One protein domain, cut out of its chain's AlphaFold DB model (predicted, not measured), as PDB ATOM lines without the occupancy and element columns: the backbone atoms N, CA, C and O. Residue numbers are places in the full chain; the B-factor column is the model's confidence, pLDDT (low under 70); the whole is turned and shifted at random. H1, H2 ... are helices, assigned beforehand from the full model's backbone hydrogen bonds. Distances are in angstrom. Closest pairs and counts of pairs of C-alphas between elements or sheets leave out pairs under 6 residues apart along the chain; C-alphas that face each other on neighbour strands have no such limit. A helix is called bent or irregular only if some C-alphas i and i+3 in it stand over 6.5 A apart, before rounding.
ATOM      1  N   GLU A  75     164.596  80.953 344.654       94.25
ATOM      2  CA  GLU A  75     163.513  80.319 345.414       94.25
ATOM      3  C   GLU A  75     162.156  80.887 344.987       94.25
ATOM      4  O   GLU A  75     161.257  80.130 344.609       94.25
ATOM      5  N   THR A  76     162.038  82.217 344.921       93.75
ATOM      6  CA  THR A  76     160.844  82.887 344.388       93.75
ATOM      7  C   THR A  76     160.557  82.470 342.946       93.75
ATOM      8  O   THR A  76     159.405  82.183 342.613       93.75
ATOM      9  N   LEU A  77     161.581  82.383 342.086       92.75
ATOM     10  CA  LEU A  77     161.402  81.922 340.706       92.75
ATOM     11  C   LEU A  77     160.838  80.494 340.657       92.75
ATOM     12  O   LEU A  77     159.919  80.227 339.879       92.75
ATOM     13  N   CYS A  78     161.360  79.587 341.484       95.88
ATOM     14  CA  CYS A  78     160.883  78.208 341.567       95.88
ATOM     15  C   CYS A  78     159.425  78.149 342.047       95.88
ATOM     16  O   CYS A  78     158.591  77.531 341.385       95.88
ATOM     17  N   LEU A  79     159.093  78.861 343.129       96.50
ATOM     18  CA  LEU A  79     157.737  78.914 343.681       96.50
ATOM     19  C   LEU A  79     156.722  79.463 342.674       96.50
ATOM     20  O   LEU A  79     155.656  78.875 342.486       96.50
ATOM     21  N   VAL A  80     157.051  80.566 342.000       96.00
ATOM     22  CA  VAL A  80     156.177  81.171 340.985       96.00
ATOM     23  C   VAL A  80     156.029  80.248 339.776       96.00
ATOM     24  O   VAL A  80     154.923  80.103 339.257       96.00
ATOM     25  N   SER A  81     157.104  79.574 339.360       96.00
ATOM     26  CA  SER A  81     157.054  78.600 338.265       96.00
ATOM     27  C   SER A  81     156.160  77.406 338.603       96.00
ATOM     28  O   SER A  81     155.329  77.022 337.782       96.00
ATOM     29  N   GLU A  82     156.253  76.861 339.819       95.44
ATOM     30  CA  GLU A  82     155.379  75.775 340.279       95.44
ATOM     31  C   GLU A  82     153.922  76.226 340.432       95.44
ATOM     32  O   GLU A  82     153.008  75.521 340.001       95.44
ATOM     33  N   ALA A  83     153.687  77.432 340.955       95.25
ATOM     34  CA  ALA A  83     152.350  78.013 341.016       95.25
ATOM     35  C   ALA A  83     151.743  78.168 339.611       95.25
ATOM     36  O   ALA A  83     150.587  77.801 339.388       95.25
ATOM     37  N   HIS A  84     152.532  78.639 338.637       94.19
ATOM     38  CA  HIS A  84     152.113  78.706 337.237       94.19
ATOM     39  C   HIS A  84     151.859  77.323 336.639       94.19
ATOM     40  O   HIS A  84     150.864  77.154 335.933       94.19
ATOM     41  N   ARG A  85     152.708  76.331 336.939       93.12
ATOM     42  CA  ARG A  85     152.535  74.949 336.481       93.12
ATOM     43  C   ARG A  85     151.209  74.375 336.969       93.12
ATOM     44  O   ARG A  85     150.473  73.822 336.161       93.12
ATOM     45  N   ILE A  86     150.872  74.551 338.248       90.81
ATOM     46  CA  ILE A  86     149.594  74.101 338.823       90.81
ATOM     47  C   ILE A  86     148.421  74.863 338.194       90.81
ATOM     48  O   ILE A  86     147.443  74.245 337.777       90.81
ATOM     49  N   ASN A  87     148.528  76.189 338.066       90.00
ATOM     50  CA  ASN A  87     147.464  77.019 337.498       90.00
ATOM     51  C   ASN A  87     147.165  76.694 336.024       90.00
ATOM     52  O   ASN A  87     146.037  76.865 335.575       90.00
ATOM     53  N   LEU A  88     148.161  76.233 335.263       92.38
ATOM     54  CA  LEU A  88     148.021  75.884 333.846       92.38
ATOM     55  C   LEU A  88     147.849  74.381 333.597       92.38
ATOM     56  O   LEU A  88     147.619  73.981 332.458       92.38
ATOM     57  N   ALA A  89     147.934  73.539 334.627       90.81
ATOM     58  CA  ALA A  89     147.901  72.089 334.459       90.81
ATOM     59  C   ALA A  89     146.568  71.576 333.873       90.81
ATOM     60  O   ALA A  89     146.572  70.566 333.171       90.81
ATOM     61  N   TYR A  90     145.461  72.312 334.044       87.25
ATOM     62  CA  TYR A  90     144.164  71.981 333.431       87.25
ATOM     63  C   TYR A  90     144.196  71.937 331.892       87.25
ATOM     64  O   TYR A  90     143.353  71.287 331.279       87.25
ATOM     65  N   LEU A  91     145.155  72.625 331.257       91.94
ATOM     66  CA  LEU A  91     145.321  72.608 329.799       91.94
ATOM     67  C   LEU A  91     145.801  71.248 329.282       91.94
ATOM     68  O   LEU A  91     145.580  70.925 328.117       91.94
ATOM     69  N   PHE A  92     146.470  70.473 330.135       90.12
ATOM     70  CA  PHE A  92     147.016  69.159 329.796       90.12
ATOM     71  C   PHE A  92     146.173  68.021 330.368       90.12
ATOM     72  O   PHE A  92     146.126  66.944 329.781       90.12
ATOM     73  N   ASP A  93     145.496  68.268 331.488       89.88
ATOM     74  CA  ASP A  93     144.592  67.322 332.127       89.88
ATOM     75  C   ASP A  93     143.316  68.041 332.605       89.88
ATOM     76  O   ASP A  93     143.317  68.672 333.668       89.88
ATOM     77  N   PRO A  94     142.203  67.945 331.852       87.44
ATOM     78  CA  PRO A  94     140.927  68.548 332.240       87.44
ATOM     79  C   PRO A  94     140.368  68.026 333.571       87.44
ATOM     80  O   PRO A  94     139.560  68.705 334.202       87.44
ATOM     81  N   LEU A  95     140.789  66.831 334.002       87.38
ATOM     82  CA  LEU A  95     140.343  66.171 335.229       87.38
ATOM     83  C   LEU A  95     141.430  66.163 336.310       87.38
ATOM     84  O   LEU A  95     141.331  65.408 337.276       87.38
ATOM     85  N   LEU A  96     142.425  67.052 336.203       88.12
ATOM     86  CA  LEU A  96     143.544  67.148 337.141       88.12
ATOM     87  C   LEU A  96     143.090  67.155 338.603       88.12
ATOM     88  O   LEU A  96     143.682  66.480 339.434       88.12
ATOM     89  N   ALA A  97     142.038  67.915 338.917       84.75
ATOM     90  CA  ALA A  97     141.522  68.024 340.277       84.75
ATOM     91  C   ALA A  97     141.005  66.684 340.824       84.75
ATOM     92  O   ALA A  97     141.122  66.438 342.018       84.75
ATOM     93  N   VAL A  98     140.457  65.821 339.966       86.25
ATOM     94  CA  VAL A  98     140.033  64.468 340.345       86.25
ATOM     95  C   VAL A  98     141.264  63.608 340.596       86.25
ATOM     96  O   VAL A  98     141.380  63.006 341.660       86.25
ATOM     97  N   HIS A  99     142.217  63.617 339.663       85.25
ATOM     98  CA  HIS A  99     143.428  62.798 339.744       85.25
ATOM     99  C   HIS A  99     144.361  63.174 340.905       85.25
ATOM    100  O   HIS A  99     145.101  62.320 341.388       85.25
ATOM    101  N   THR A 100     144.348  64.430 341.362       86.00
ATOM    102  CA  THR A 100     145.137  64.886 342.522       86.00
ATOM    103  C   THR A 100     144.360  64.860 343.838       86.00
ATOM    104  O   THR A 100     144.930  65.163 344.889       86.00
ATOM    105  N   SER A 101     143.074  64.504 343.805       86.62
ATOM    106  CA  SER A 101     142.257  64.352 345.006       86.62
ATOM    107  C   SER A 101     142.456  62.986 345.665       86.62
ATOM    108  O   SER A 101     142.985  62.053 345.074       86.62
ATOM    109  N   LEU A 102     141.978  62.860 346.903       87.81
ATOM    110  CA  LEU A 102     141.882  61.577 347.611       87.81
ATOM    111  C   LEU A 102     140.609  60.792 347.240       87.81
ATOM    112  O   LEU A 102     140.218  59.880 347.965       87.81
ATOM    113  N   VAL A 103     139.915  61.184 346.169       83.75
ATOM    114  CA  VAL A 103     138.676  60.544 345.721       83.75
ATOM    115  C   VAL A 103     139.021  59.506 344.656       83.75
ATOM    116  O   VAL A 103     139.734  59.811 343.706       83.75
ATOM    117  N   GLU A 104     138.469  58.300 344.782       85.56
ATOM    118  CA  GLU A 104     138.564  57.233 343.776       85.56
ATOM    119  C   GLU A 104     137.207  57.057 343.067       85.56
ATOM    120  O   GLU A 104     136.439  56.160 343.421       85.56
ATOM    121  N   PRO A 105     136.841  57.933 342.109       86.38
ATOM    122  CA  PRO A 105     135.555  57.833 341.433       86.38
ATOM    123  C   PRO A 105     135.565  56.746 340.357       86.38
ATOM    124  O   PRO A 105     136.557  56.521 339.660       86.38
ATOM    125  N   LEU A 106     134.408  56.124 340.151       88.25
ATOM    126  CA  LEU A 106     134.194  55.223 339.025       88.25
ATOM    127  C   LEU A 106     134.093  56.020 337.711       88.25
ATOM    128  O   LEU A 106     133.601  57.153 337.717       88.25
ATOM    129  N   PRO A 107     134.474  55.439 336.555       86.88
ATOM    130  CA  PRO A 107     134.446  56.147 335.274       86.88
ATOM    131  C   PRO A 107     133.096  56.801 334.949       86.88
ATOM    132  O   PRO A 107     133.055  57.943 334.499       86.88
ATOM    133  N   HIS A 108     131.983  56.116 335.237       83.94
ATOM    134  CA  HIS A 108     130.647  56.665 334.996       83.94
ATOM    135  C   HIS A 108     130.318  57.855 335.908       83.94
ATOM    136  O   HIS A 108     129.638  58.772 335.462       83.94
ATOM    137  N   GLN A 109     130.837  57.892 337.141       86.62
ATOM    138  CA  GLN A 109     130.637  59.010 338.070       86.62
ATOM    139  C   GLN A 109     131.373  60.267 337.592       86.62
ATOM    140  O   GLN A 109     130.840  61.372 337.693       86.62
ATOM    141  N   ILE A 110     132.566  60.103 337.009       87.25
ATOM    142  CA  ILE A 110     133.311  61.210 336.395       87.25
ATOM    143  C   ILE A 110     132.496  61.808 335.244       87.25
ATOM    144  O   ILE A 110     132.276  63.019 335.211       87.25
ATOM    145  N   THR A 111     132.022  60.967 334.319       84.44
ATOM    146  CA  THR A 111     131.201  61.414 333.184       84.44
ATOM    147  C   THR A 111     129.909  62.076 333.659       84.44
ATOM    148  O   THR A 111     129.576  63.161 333.185       84.44
ATOM    149  N   ALA A 112     129.231  61.486 334.650       84.44
ATOM    150  CA  ALA A 112     128.025  62.046 335.250       84.44
ATOM    151  C   ALA A 112     128.240  63.486 335.709       84.44
ATOM    152  O   ALA A 112     127.540  64.394 335.278       84.44
ATOM    153  N   VAL A 113     129.235  63.715 336.564       83.50
ATOM    154  CA  VAL A 113     129.440  65.019 337.199       83.50
ATOM    155  C   VAL A 113     130.023  66.029 336.216       83.50
ATOM    156  O   VAL A 113     129.469  67.115 336.039       83.50
ATOM    157  N   TYR A 114     131.147  65.688 335.586       83.94
ATOM    158  CA  TYR A 114     131.965  66.658 334.862       83.94
ATOM    159  C   TYR A 114     131.537  66.862 333.408       83.94
ATOM    160  O   TYR A 114     131.785  67.935 332.861       83.94
ATOM    161  N   SER A 115     130.906  65.869 332.777       81.75
ATOM    162  CA  SER A 115     130.454  65.979 331.384       81.75
ATOM    163  C   SER A 115     128.978  66.340 331.273       81.75
ATOM    164  O   SER A 115     128.626  67.134 330.404       81.75
ATOM    165  N   GLU A 116     128.131  65.835 332.167       81.75
ATOM    166  CA  GLU A 116     126.693  66.100 332.101       81.75
ATOM    167  C   GLU A 116     126.270  67.147 333.151       81.75
ATOM    168  O   GLU A 116     125.836  68.243 332.800       81.75
ATOM    169  N   MET A 117     126.469  66.886 334.450       80.19
ATOM    170  CA  MET A 117     125.827  67.645 335.538       80.19
ATOM    171  C   MET A 117     126.201  69.125 335.559       80.19
ATOM    172  O   MET A 117     125.327  69.988 335.646       80.19
ATOM    173  N   LEU A 118     127.501  69.429 335.496       78.69
ATOM    174  CA  LEU A 118     128.004  70.802 335.591       78.69
ATOM    175  C   LEU A 118     127.633  71.666 334.378       78.69
ATOM    176  O   LEU A 118     127.626  72.891 334.488       78.69
ATOM    177  N   ASN A 119     127.308  71.043 333.243       78.62
ATOM    178  CA  ASN A 119     126.911  71.744 332.024       78.62
ATOM    179  C   ASN A 119     125.417  72.101 332.006       78.62
ATOM    180  O   ASN A 119     124.989  72.919 331.187       78.62
ATOM    181  N   HIS A 120     124.617  71.529 332.909       73.75
ATOM    182  CA  HIS A 120     123.188  71.798 332.993       73.75
ATOM    183  C   HIS A 120     122.852  72.920 333.982       73.75
ATOM    184  O   HIS A 120     123.510  73.144 334.998       73.75
ATOM    185  N   GLN A 121     121.768  73.641 333.681       68.25
ATOM    186  CA  GLN A 121     121.193  74.625 334.592       68.25
ATOM    187  C   GLN A 121     120.807  73.920 335.909       68.25
ATOM    188  O   GLN A 121     120.129  72.893 335.846       68.25
ATOM    189  N   PRO A 122     121.164  74.463 337.093       65.12
ATOM    190  CA  PRO A 122     120.775  73.870 338.370       65.12
ATOM    191  C   PRO A 122     119.267  73.604 338.416       65.12
ATOM    192  O   PRO A 122     118.475  74.508 338.134       65.12
ATOM    193  N   LEU A 123     118.882  72.381 338.792       60.94
ATOM    194  CA  LEU A 123     117.550  71.776 338.621       60.94
ATOM    195  C   LEU A 123     116.402  72.416 339.428       60.94
ATOM    196  O   LEU A 123     115.346  71.814 339.576       60.94
ATOM    197  N   ARG A 124     116.537  73.667 339.887       56.91
ATOM    198  CA  ARG A 124     115.509  74.382 340.671       56.91
ATOM    199  C   ARG A 124     114.121  74.423 340.010       56.91
ATOM    200  O   ARG A 124     113.147  74.602 340.728       56.91
ATOM    201  N   ASN A 125     114.042  74.257 338.685       53.84
ATOM    202  CA  ASN A 125     112.797  74.227 337.906       53.84
ATOM    203  C   ASN A 125     112.674  72.971 337.001       53.84
ATOM    204  O   ASN A 125     111.934  73.009 336.017       53.84
ATOM    205  N   GLY A 126     113.456  71.909 337.248       64.50
ATOM    206  CA  GLY A 126     113.482  70.690 336.420       64.50
ATOM    207  C   GLY A 126     112.339  69.712 336.723       64.50
ATOM    208  O   GLY A 126     111.640  69.860 337.723       64.50
ATOM    209  N   LYS A 127     112.135  68.709 335.855       72.75
ATOM    210  CA  LYS A 127     111.247  67.571 336.145       72.75
ATOM    211  C   LYS A 127     111.963  66.597 337.082       72.75
ATOM    212  O   LYS A 127     113.094  66.212 336.806       72.75
ATOM    213  N   GLU A 128     111.280  66.159 338.133       75.88
ATOM    214  CA  GLU A 128     111.846  65.245 339.139       75.88
ATOM    215  C   GLU A 128     112.262  63.884 338.548       75.88
ATOM    216  O   GLU A 128     113.246  63.284 338.971       75.88
ATOM    217  N   GLU A 129     111.560  63.424 337.507       76.50
ATOM    218  CA  GLU A 129     111.871  62.187 336.778       76.50
ATOM    219  C   GLU A 129     113.271  62.223 336.142       76.50
ATOM    220  O   GLU A 129     114.034  61.261 336.256       76.50
ATOM    221  N   ASP A 130     113.619  63.348 335.512       75.88
ATOM    222  CA  ASP A 130     114.924  63.546 334.877       75.88
ATOM    223  C   ASP A 130     116.027  63.636 335.945       75.88
ATOM    224  O   ASP A 130     117.129  63.121 335.751       75.88
ATOM    225  N   PHE A 131     115.723  64.238 337.102       78.31
ATOM    226  CA  PHE A 131     116.651  64.314 338.230       78.31
ATOM    227  C   PHE A 131     116.940  62.938 338.837       78.31
ATOM    228  O   PHE A 131     118.104  62.610 339.059       78.31
ATOM    229  N   GLN A 132     115.921  62.096 339.043       78.00
ATOM    230  CA  GLN A 132     116.132  60.735 339.545       78.00
ATOM    231  C   GLN A 132     116.980  59.902 338.576       78.00
ATOM    232  O   GLN A 132     117.910  59.223 339.013       78.00
ATOM    233  N   LEU A 133     116.687  59.965 337.269       77.19
ATOM    234  CA  LEU A 133     117.475  59.251 336.258       77.19
ATOM    235  C   LEU A 133     118.949  59.680 336.299       77.19
ATOM    236  O   LEU A 133     119.844  58.856 336.129       77.19
ATOM    237  N   PHE A 134     119.194  60.959 336.570       78.00
ATOM    238  CA  PHE A 134     120.532  61.501 336.733       78.00
ATOM    239  C   PHE A 134     121.237  60.981 337.995       78.00
ATOM    240  O   PHE A 134     122.402  60.585 337.940       78.00
ATOM    241  N   LEU A 135     120.536  60.938 339.134       80.50
ATOM    242  CA  LEU A 135     121.078  60.415 340.393       80.50
ATOM    243  C   LEU A 135     121.409  58.918 340.315       80.50
ATOM    244  O   LEU A 135     122.380  58.487 340.934       80.50
ATOM    245  N   ALA A 136     120.686  58.148 339.497       80.81
ATOM    246  CA  ALA A 136     120.999  56.740 339.235       80.81
ATOM    247  C   ALA A 136     122.372  56.534 338.578       80.81
ATOM    248  O   ALA A 136     122.974  55.475 338.736       80.81
ATOM    249  N   LEU A 137     122.911  57.545 337.887       80.81
ATOM    250  CA  LEU A 137     124.266  57.476 337.341       80.81
ATOM    251  C   LEU A 137     125.348  57.635 338.426       80.81
ATOM    252  O   LEU A 137     126.479  57.189 338.230       80.81
ATOM    253  N   LEU A 138     125.018  58.270 339.556       81.50
ATOM    254  CA  LEU A 138     125.927  58.446 340.693       81.50
ATOM    255  C   LEU A 138     125.852  57.265 341.666       81.50
ATOM    256  O   LEU A 138     126.897  56.775 342.098       81.50
ATOM    257  N   ASP A 139     124.633  56.820 341.971       81.12
ATOM    258  CA  ASP A 139     124.327  55.732 342.899       81.12
ATOM    259  C   ASP A 139     123.141  54.910 342.358       81.12
ATOM    260  O   ASP A 139     121.967  55.224 342.569       81.12
ATOM    261  N   GLY A 140     123.456  53.861 341.598       78.19
ATOM    262  CA  GLY A 140     122.444  53.003 340.985       78.19
ATOM    263  C   GLY A 140     121.587  52.276 342.022       78.19
ATOM    264  O   GLY A 140     120.366  52.235 341.889       78.19
ATOM    265  N   ASP A 141     122.194  51.793 343.108       80.62
ATOM    266  CA  ASP A 141     121.509  51.004 344.139       80.62
ATOM    267  C   ASP A 141     120.367  51.786 344.804       80.62
ATOM    268  O   ASP A 141     119.336  51.216 345.177       80.62
ATOM    269  N   ARG A 142     120.540  53.105 344.945       77.56
ATOM    270  CA  ARG A 142     119.574  53.980 345.613       77.56
ATOM    271  C   ARG A 142     118.529  54.587 344.675       77.56
ATOM    272  O   ARG A 142     117.410  54.854 345.123       77.56
ATOM    273  N   PHE A 143     118.872  54.828 343.409       77.69
ATOM    274  CA  PHE A 143     118.039  55.628 342.497       77.69
ATOM    275  C   PHE A 143     117.553  54.887 341.244       77.69
ATOM    276  O   PHE A 143     116.712  55.436 340.522       77.69
ATOM    277  N   GLU A 144     117.997  53.652 340.988       74.56
ATOM    278  CA  GLU A 144     117.465  52.837 339.891       74.56
ATOM    279  C   GLU A 144     115.965  52.540 340.063       74.56
ATOM    280  O   GLU A 144     115.473  52.170 341.131       74.56
ATOM    281  N   GLY A 145     115.212  52.679 338.968       75.12
ATOM    282  CA  GLY A 145     113.783  52.374 338.917       75.12
ATOM    283  C   GLY A 145     112.952  53.452 338.226       75.12
ATOM    284  O   GLY A 145     113.458  54.470 337.767       75.12
ATOM    285  N   ARG A 146     111.637  53.213 338.117       68.00
ATOM    286  CA  ARG A 146     110.695  54.234 337.628       68.00
ATOM    287  C   ARG A 146     110.332  55.178 338.766       68.00
ATOM    288  O   ARG A 146     109.896  54.695 339.811       68.00
ATOM    289  N   PHE A 147     110.421  56.483 338.512       63.38
ATOM    290  CA  PHE A 147     109.949  57.516 339.431       63.38
ATOM    291  C   PHE A 147     108.495  57.252 339.852       63.38
ATOM    292  O   PHE A 147     107.630  56.936 339.026       63.38
ATOM    293  N   ARG A 148     108.236  57.343 341.160       65.44
ATOM    294  CA  ARG A 148     106.909  57.211 341.773       65.44
ATOM    295  C   ARG A 148     106.699  58.363 342.744       65.44
ATOM    296  O   ARG A 148     107.383  58.450 343.764       65.44
ATOM    297  N   ASP A 149     105.726  59.206 342.418       58.19
ATOM    298  CA  ASP A 149     105.399  60.398 343.193       58.19
ATOM    299  C   ASP A 149     105.035  60.035 344.651       58.19
ATOM    300  O   ASP A 149     104.266  59.101 344.901       58.19
ATOM    301  N   GLY A 150     105.646  60.725 345.620       61.97
ATOM    302  CA  GLY A 150     105.431  60.539 347.064       61.97
ATOM    303  C   GLY A 150     106.190  59.397 347.768       61.97
ATOM    304  O   GLY A 150     106.171  59.354 348.997       61.97
ATOM    305  N   VAL A 151     106.870  58.491 347.049       57.78
ATOM    306  CA  VAL A 151     107.674  57.396 347.654       57.78
ATOM    307  C   VAL A 151     109.174  57.707 347.630       57.78
ATOM    308  O   VAL A 151     109.900  57.331 348.548       57.78
ATOM    309  N   HIS A 152     109.631  58.442 346.616       57.38
ATOM    310  CA  HIS A 152     111.021  58.862 346.466       57.38
ATOM    311  C   HIS A 152     111.189  60.318 346.916       57.38
ATOM    312  O   HIS A 152     111.313  61.219 346.097       57.38
ATOM    313  N   VAL A 153     111.191  60.567 348.231       55.00
ATOM    314  CA  VAL A 153     111.838  61.780 348.757       55.00
ATOM    315  C   VAL A 153     113.306  61.424 348.921       55.00
ATOM    316  O   VAL A 153     113.731  60.867 349.932       55.00
ATOM    317  N   SER A 154     114.067  61.645 347.861       58.16
ATOM    318  CA  SER A 154     115.501  61.416 347.844       58.16
ATOM    319  C   SER A 154     116.198  62.462 348.701       58.16
ATOM    320  O   SER A 154     116.447  63.576 348.248       58.16
ATOM    321  N   ASP A 155     116.507  62.121 349.951       69.12
ATOM    322  CA  ASP A 155     117.439  62.910 350.755       69.12
ATOM    323  C   ASP A 155     118.834  62.847 350.119       69.12
ATOM    324  O   ASP A 155     119.578  61.897 350.334       69.12
ATOM    325  N   THR A 156     119.184  63.829 349.297       74.19
ATOM    326  CA  THR A 156     120.484  63.883 348.617       74.19
ATOM    327  C   THR A 156     121.548  64.613 349.435       74.19
ATOM    328  O   THR A 156     122.561  65.011 348.867       74.19
ATOM    329  N   SER A 157     121.329  64.863 350.731       74.81
ATOM    330  CA  SER A 157     122.241  65.675 351.555       74.81
ATOM    331  C   SER A 157     123.641  65.067 351.696       74.81
ATOM    332  O   SER A 157     124.604  65.785 351.958       74.81
ATOM    333  N   ASP A 158     123.751  63.749 351.523       79.25
ATOM    334  CA  ASP A 158     124.995  62.979 351.513       79.25
ATOM    335  C   ASP A 158     125.722  63.009 350.158       79.25
ATOM    336  O   ASP A 158     126.946  62.911 350.115       79.25
ATOM    337  N   LEU A 159     124.981  63.187 349.063       77.69
ATOM    338  CA  LEU A 159     125.501  63.199 347.689       77.69
ATOM    339  C   LEU A 159     125.810  64.606 347.180       77.69
ATOM    340  O   LEU A 159     126.772  64.819 346.444       77.69
ATOM    341  N   MET A 160     124.979  65.577 347.547       77.06
ATOM    342  CA  MET A 160     125.051  66.941 347.048       77.06
ATOM    343  C   MET A 160     124.933  67.934 348.189       77.06
ATOM    344  O   MET A 160     124.008  67.892 348.998       77.06
ATOM    345  N   ARG A 161     125.837  68.913 348.185       79.38
ATOM    346  CA  ARG A 161     125.757  70.060 349.080       79.38
ATOM    347  C   ARG A 161     125.251  71.279 348.310       79.38
ATOM    348  O   ARG A 161     125.997  71.818 347.489       79.38
ATOM    349  N   PRO A 162     124.019  71.751 348.559       75.88
ATOM    350  CA  PRO A 162     123.578  73.015 347.996       75.88
ATOM    351  C   PRO A 162     124.411  74.141 348.612       75.88
ATOM    352  O   PRO A 162     124.462  74.290 349.828       75.88
ATOM    353  N   MET A 163     125.072  74.925 347.765       80.88
ATOM    354  CA  MET A 163     125.834  76.099 348.186       80.88
ATOM    355  C   MET A 163     125.094  77.354 347.744       80.88
ATOM    356  O   MET A 163     124.719  77.489 346.573       80.88
ATOM    357  N   VAL A 164     124.894  78.289 348.668       82.81
ATOM    358  CA  VAL A 164     124.342  79.609 348.351       82.81
ATOM    359  C   VAL A 164     125.497  80.596 348.178       82.81
ATOM    360  O   VAL A 164     126.526  80.482 348.843       82.81
ATOM    361  N   LYS A 165     125.367  81.566 347.262       85.38
ATOM    362  CA  LYS A 165     126.456  82.520 346.969       85.38
ATOM    363  C   LYS A 165     126.857  83.331 348.201       85.38
ATOM    364  O   LYS A 165     128.016  83.705 348.330       85.38
ATOM    365  N   GLU A 166     125.901  83.560 349.087       83.00
ATOM    366  CA  GLU A 166     126.021  84.263 350.357       83.00
ATOM    367  C   GLU A 166     126.839  83.474 351.396       83.00
ATOM    368  O   GLU A 166     127.452  84.078 352.269       83.00
ATOM    369  N   GLU A 167     126.889  82.142 351.289       86.56
ATOM    370  CA  GLU A 167     127.639  81.260 352.200       86.56
ATOM    371  C   GLU A 167     129.062  80.964 351.707       86.56
ATOM    372  O   GLU A 167     129.878  80.388 352.428       86.56
ATOM    373  N   LEU A 168     129.376  81.339 350.464       88.88
ATOM    374  CA  LEU A 168     130.688  81.124 349.874       88.88
ATOM    375  C   LEU A 168     131.647  82.217 350.346       88.88
ATOM    376  O   LEU A 168     131.521  83.380 349.962       88.88
TER     377      LEU A 168
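AT A GLANCE: This is residues 75 to 168 of the 270 residues of an uncharacterized protein of Cylindrospermopsis raciborskii CS-505 (UniProt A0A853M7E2). This is a loose string of helices with few contacts: H1, the longest, makes an arm at one end, short H2 follows it, H3 stands near the middle, and H4 and H5 lie toward the other end with the loop of residues 144 to 155. Residues 75 to 85 of H1 stick out at one end, and the tail of residues 160 to 168 sticks out too. The 94 printed residues include five named helices, H1 to H5 in chain order, and no named strand; the class is all helix, though under half of the residues, 46, are in named elements. The whole is loose, with a radius of gyration of the C-alphas of 18.0 A, and elongated, spanning 61 by 33 by 21 A.

IN THESE COORDINATES: H1, residues 75 to 91, runs 25.2 A from C-alpha 75 at (163.513, 80.319, 345.414). H2 is residues 96 to 99. H3, residues 107 to 119, is 17.6 A long and H4, residues 128 to 135, 10.5 A. H5, residues 140 to 143, ends at C-alpha 143 at (118.039, 55.628, 342.497). H1 is irregular, with C-alphas 87 and 90 7.3 A apart; H3 is only just irregular, with C-alphas 115 and 118 6.9 A apart.

HOW THE PARTS SIT: H1 and H2 are close but not clearly touching; their closest C-alphas, of Tyr 90 and Leu 96, are 6.1 A apart. H2 and H3 are only just apart, at 8.4 A. H3 and H4 are close but not clearly touching, closest at the C-alphas of Ala 112 and Phe 134, 7.7 A, with a steep tilt of 44 degrees, opposite ways. H4 and H5 only just touch, with 3 pairs of C-alphas within 8 A, the closest those of Leu 135 and Phe 143, 6.0 A. In H4 every O i to N i+4 pair is within hydrogen-bond range; in H1 11 of 13 are, in H3 7 of 9, and H2 and H5 are too short for such a pair.

THE WHOLE: The C-alphas farthest apart, of Glu 75 and Asp 149, are 61.5 A apart. The printed part has no cut and no long link between helices. Confidence is low, under 70, at residues 121 to 126 and 146 to 155.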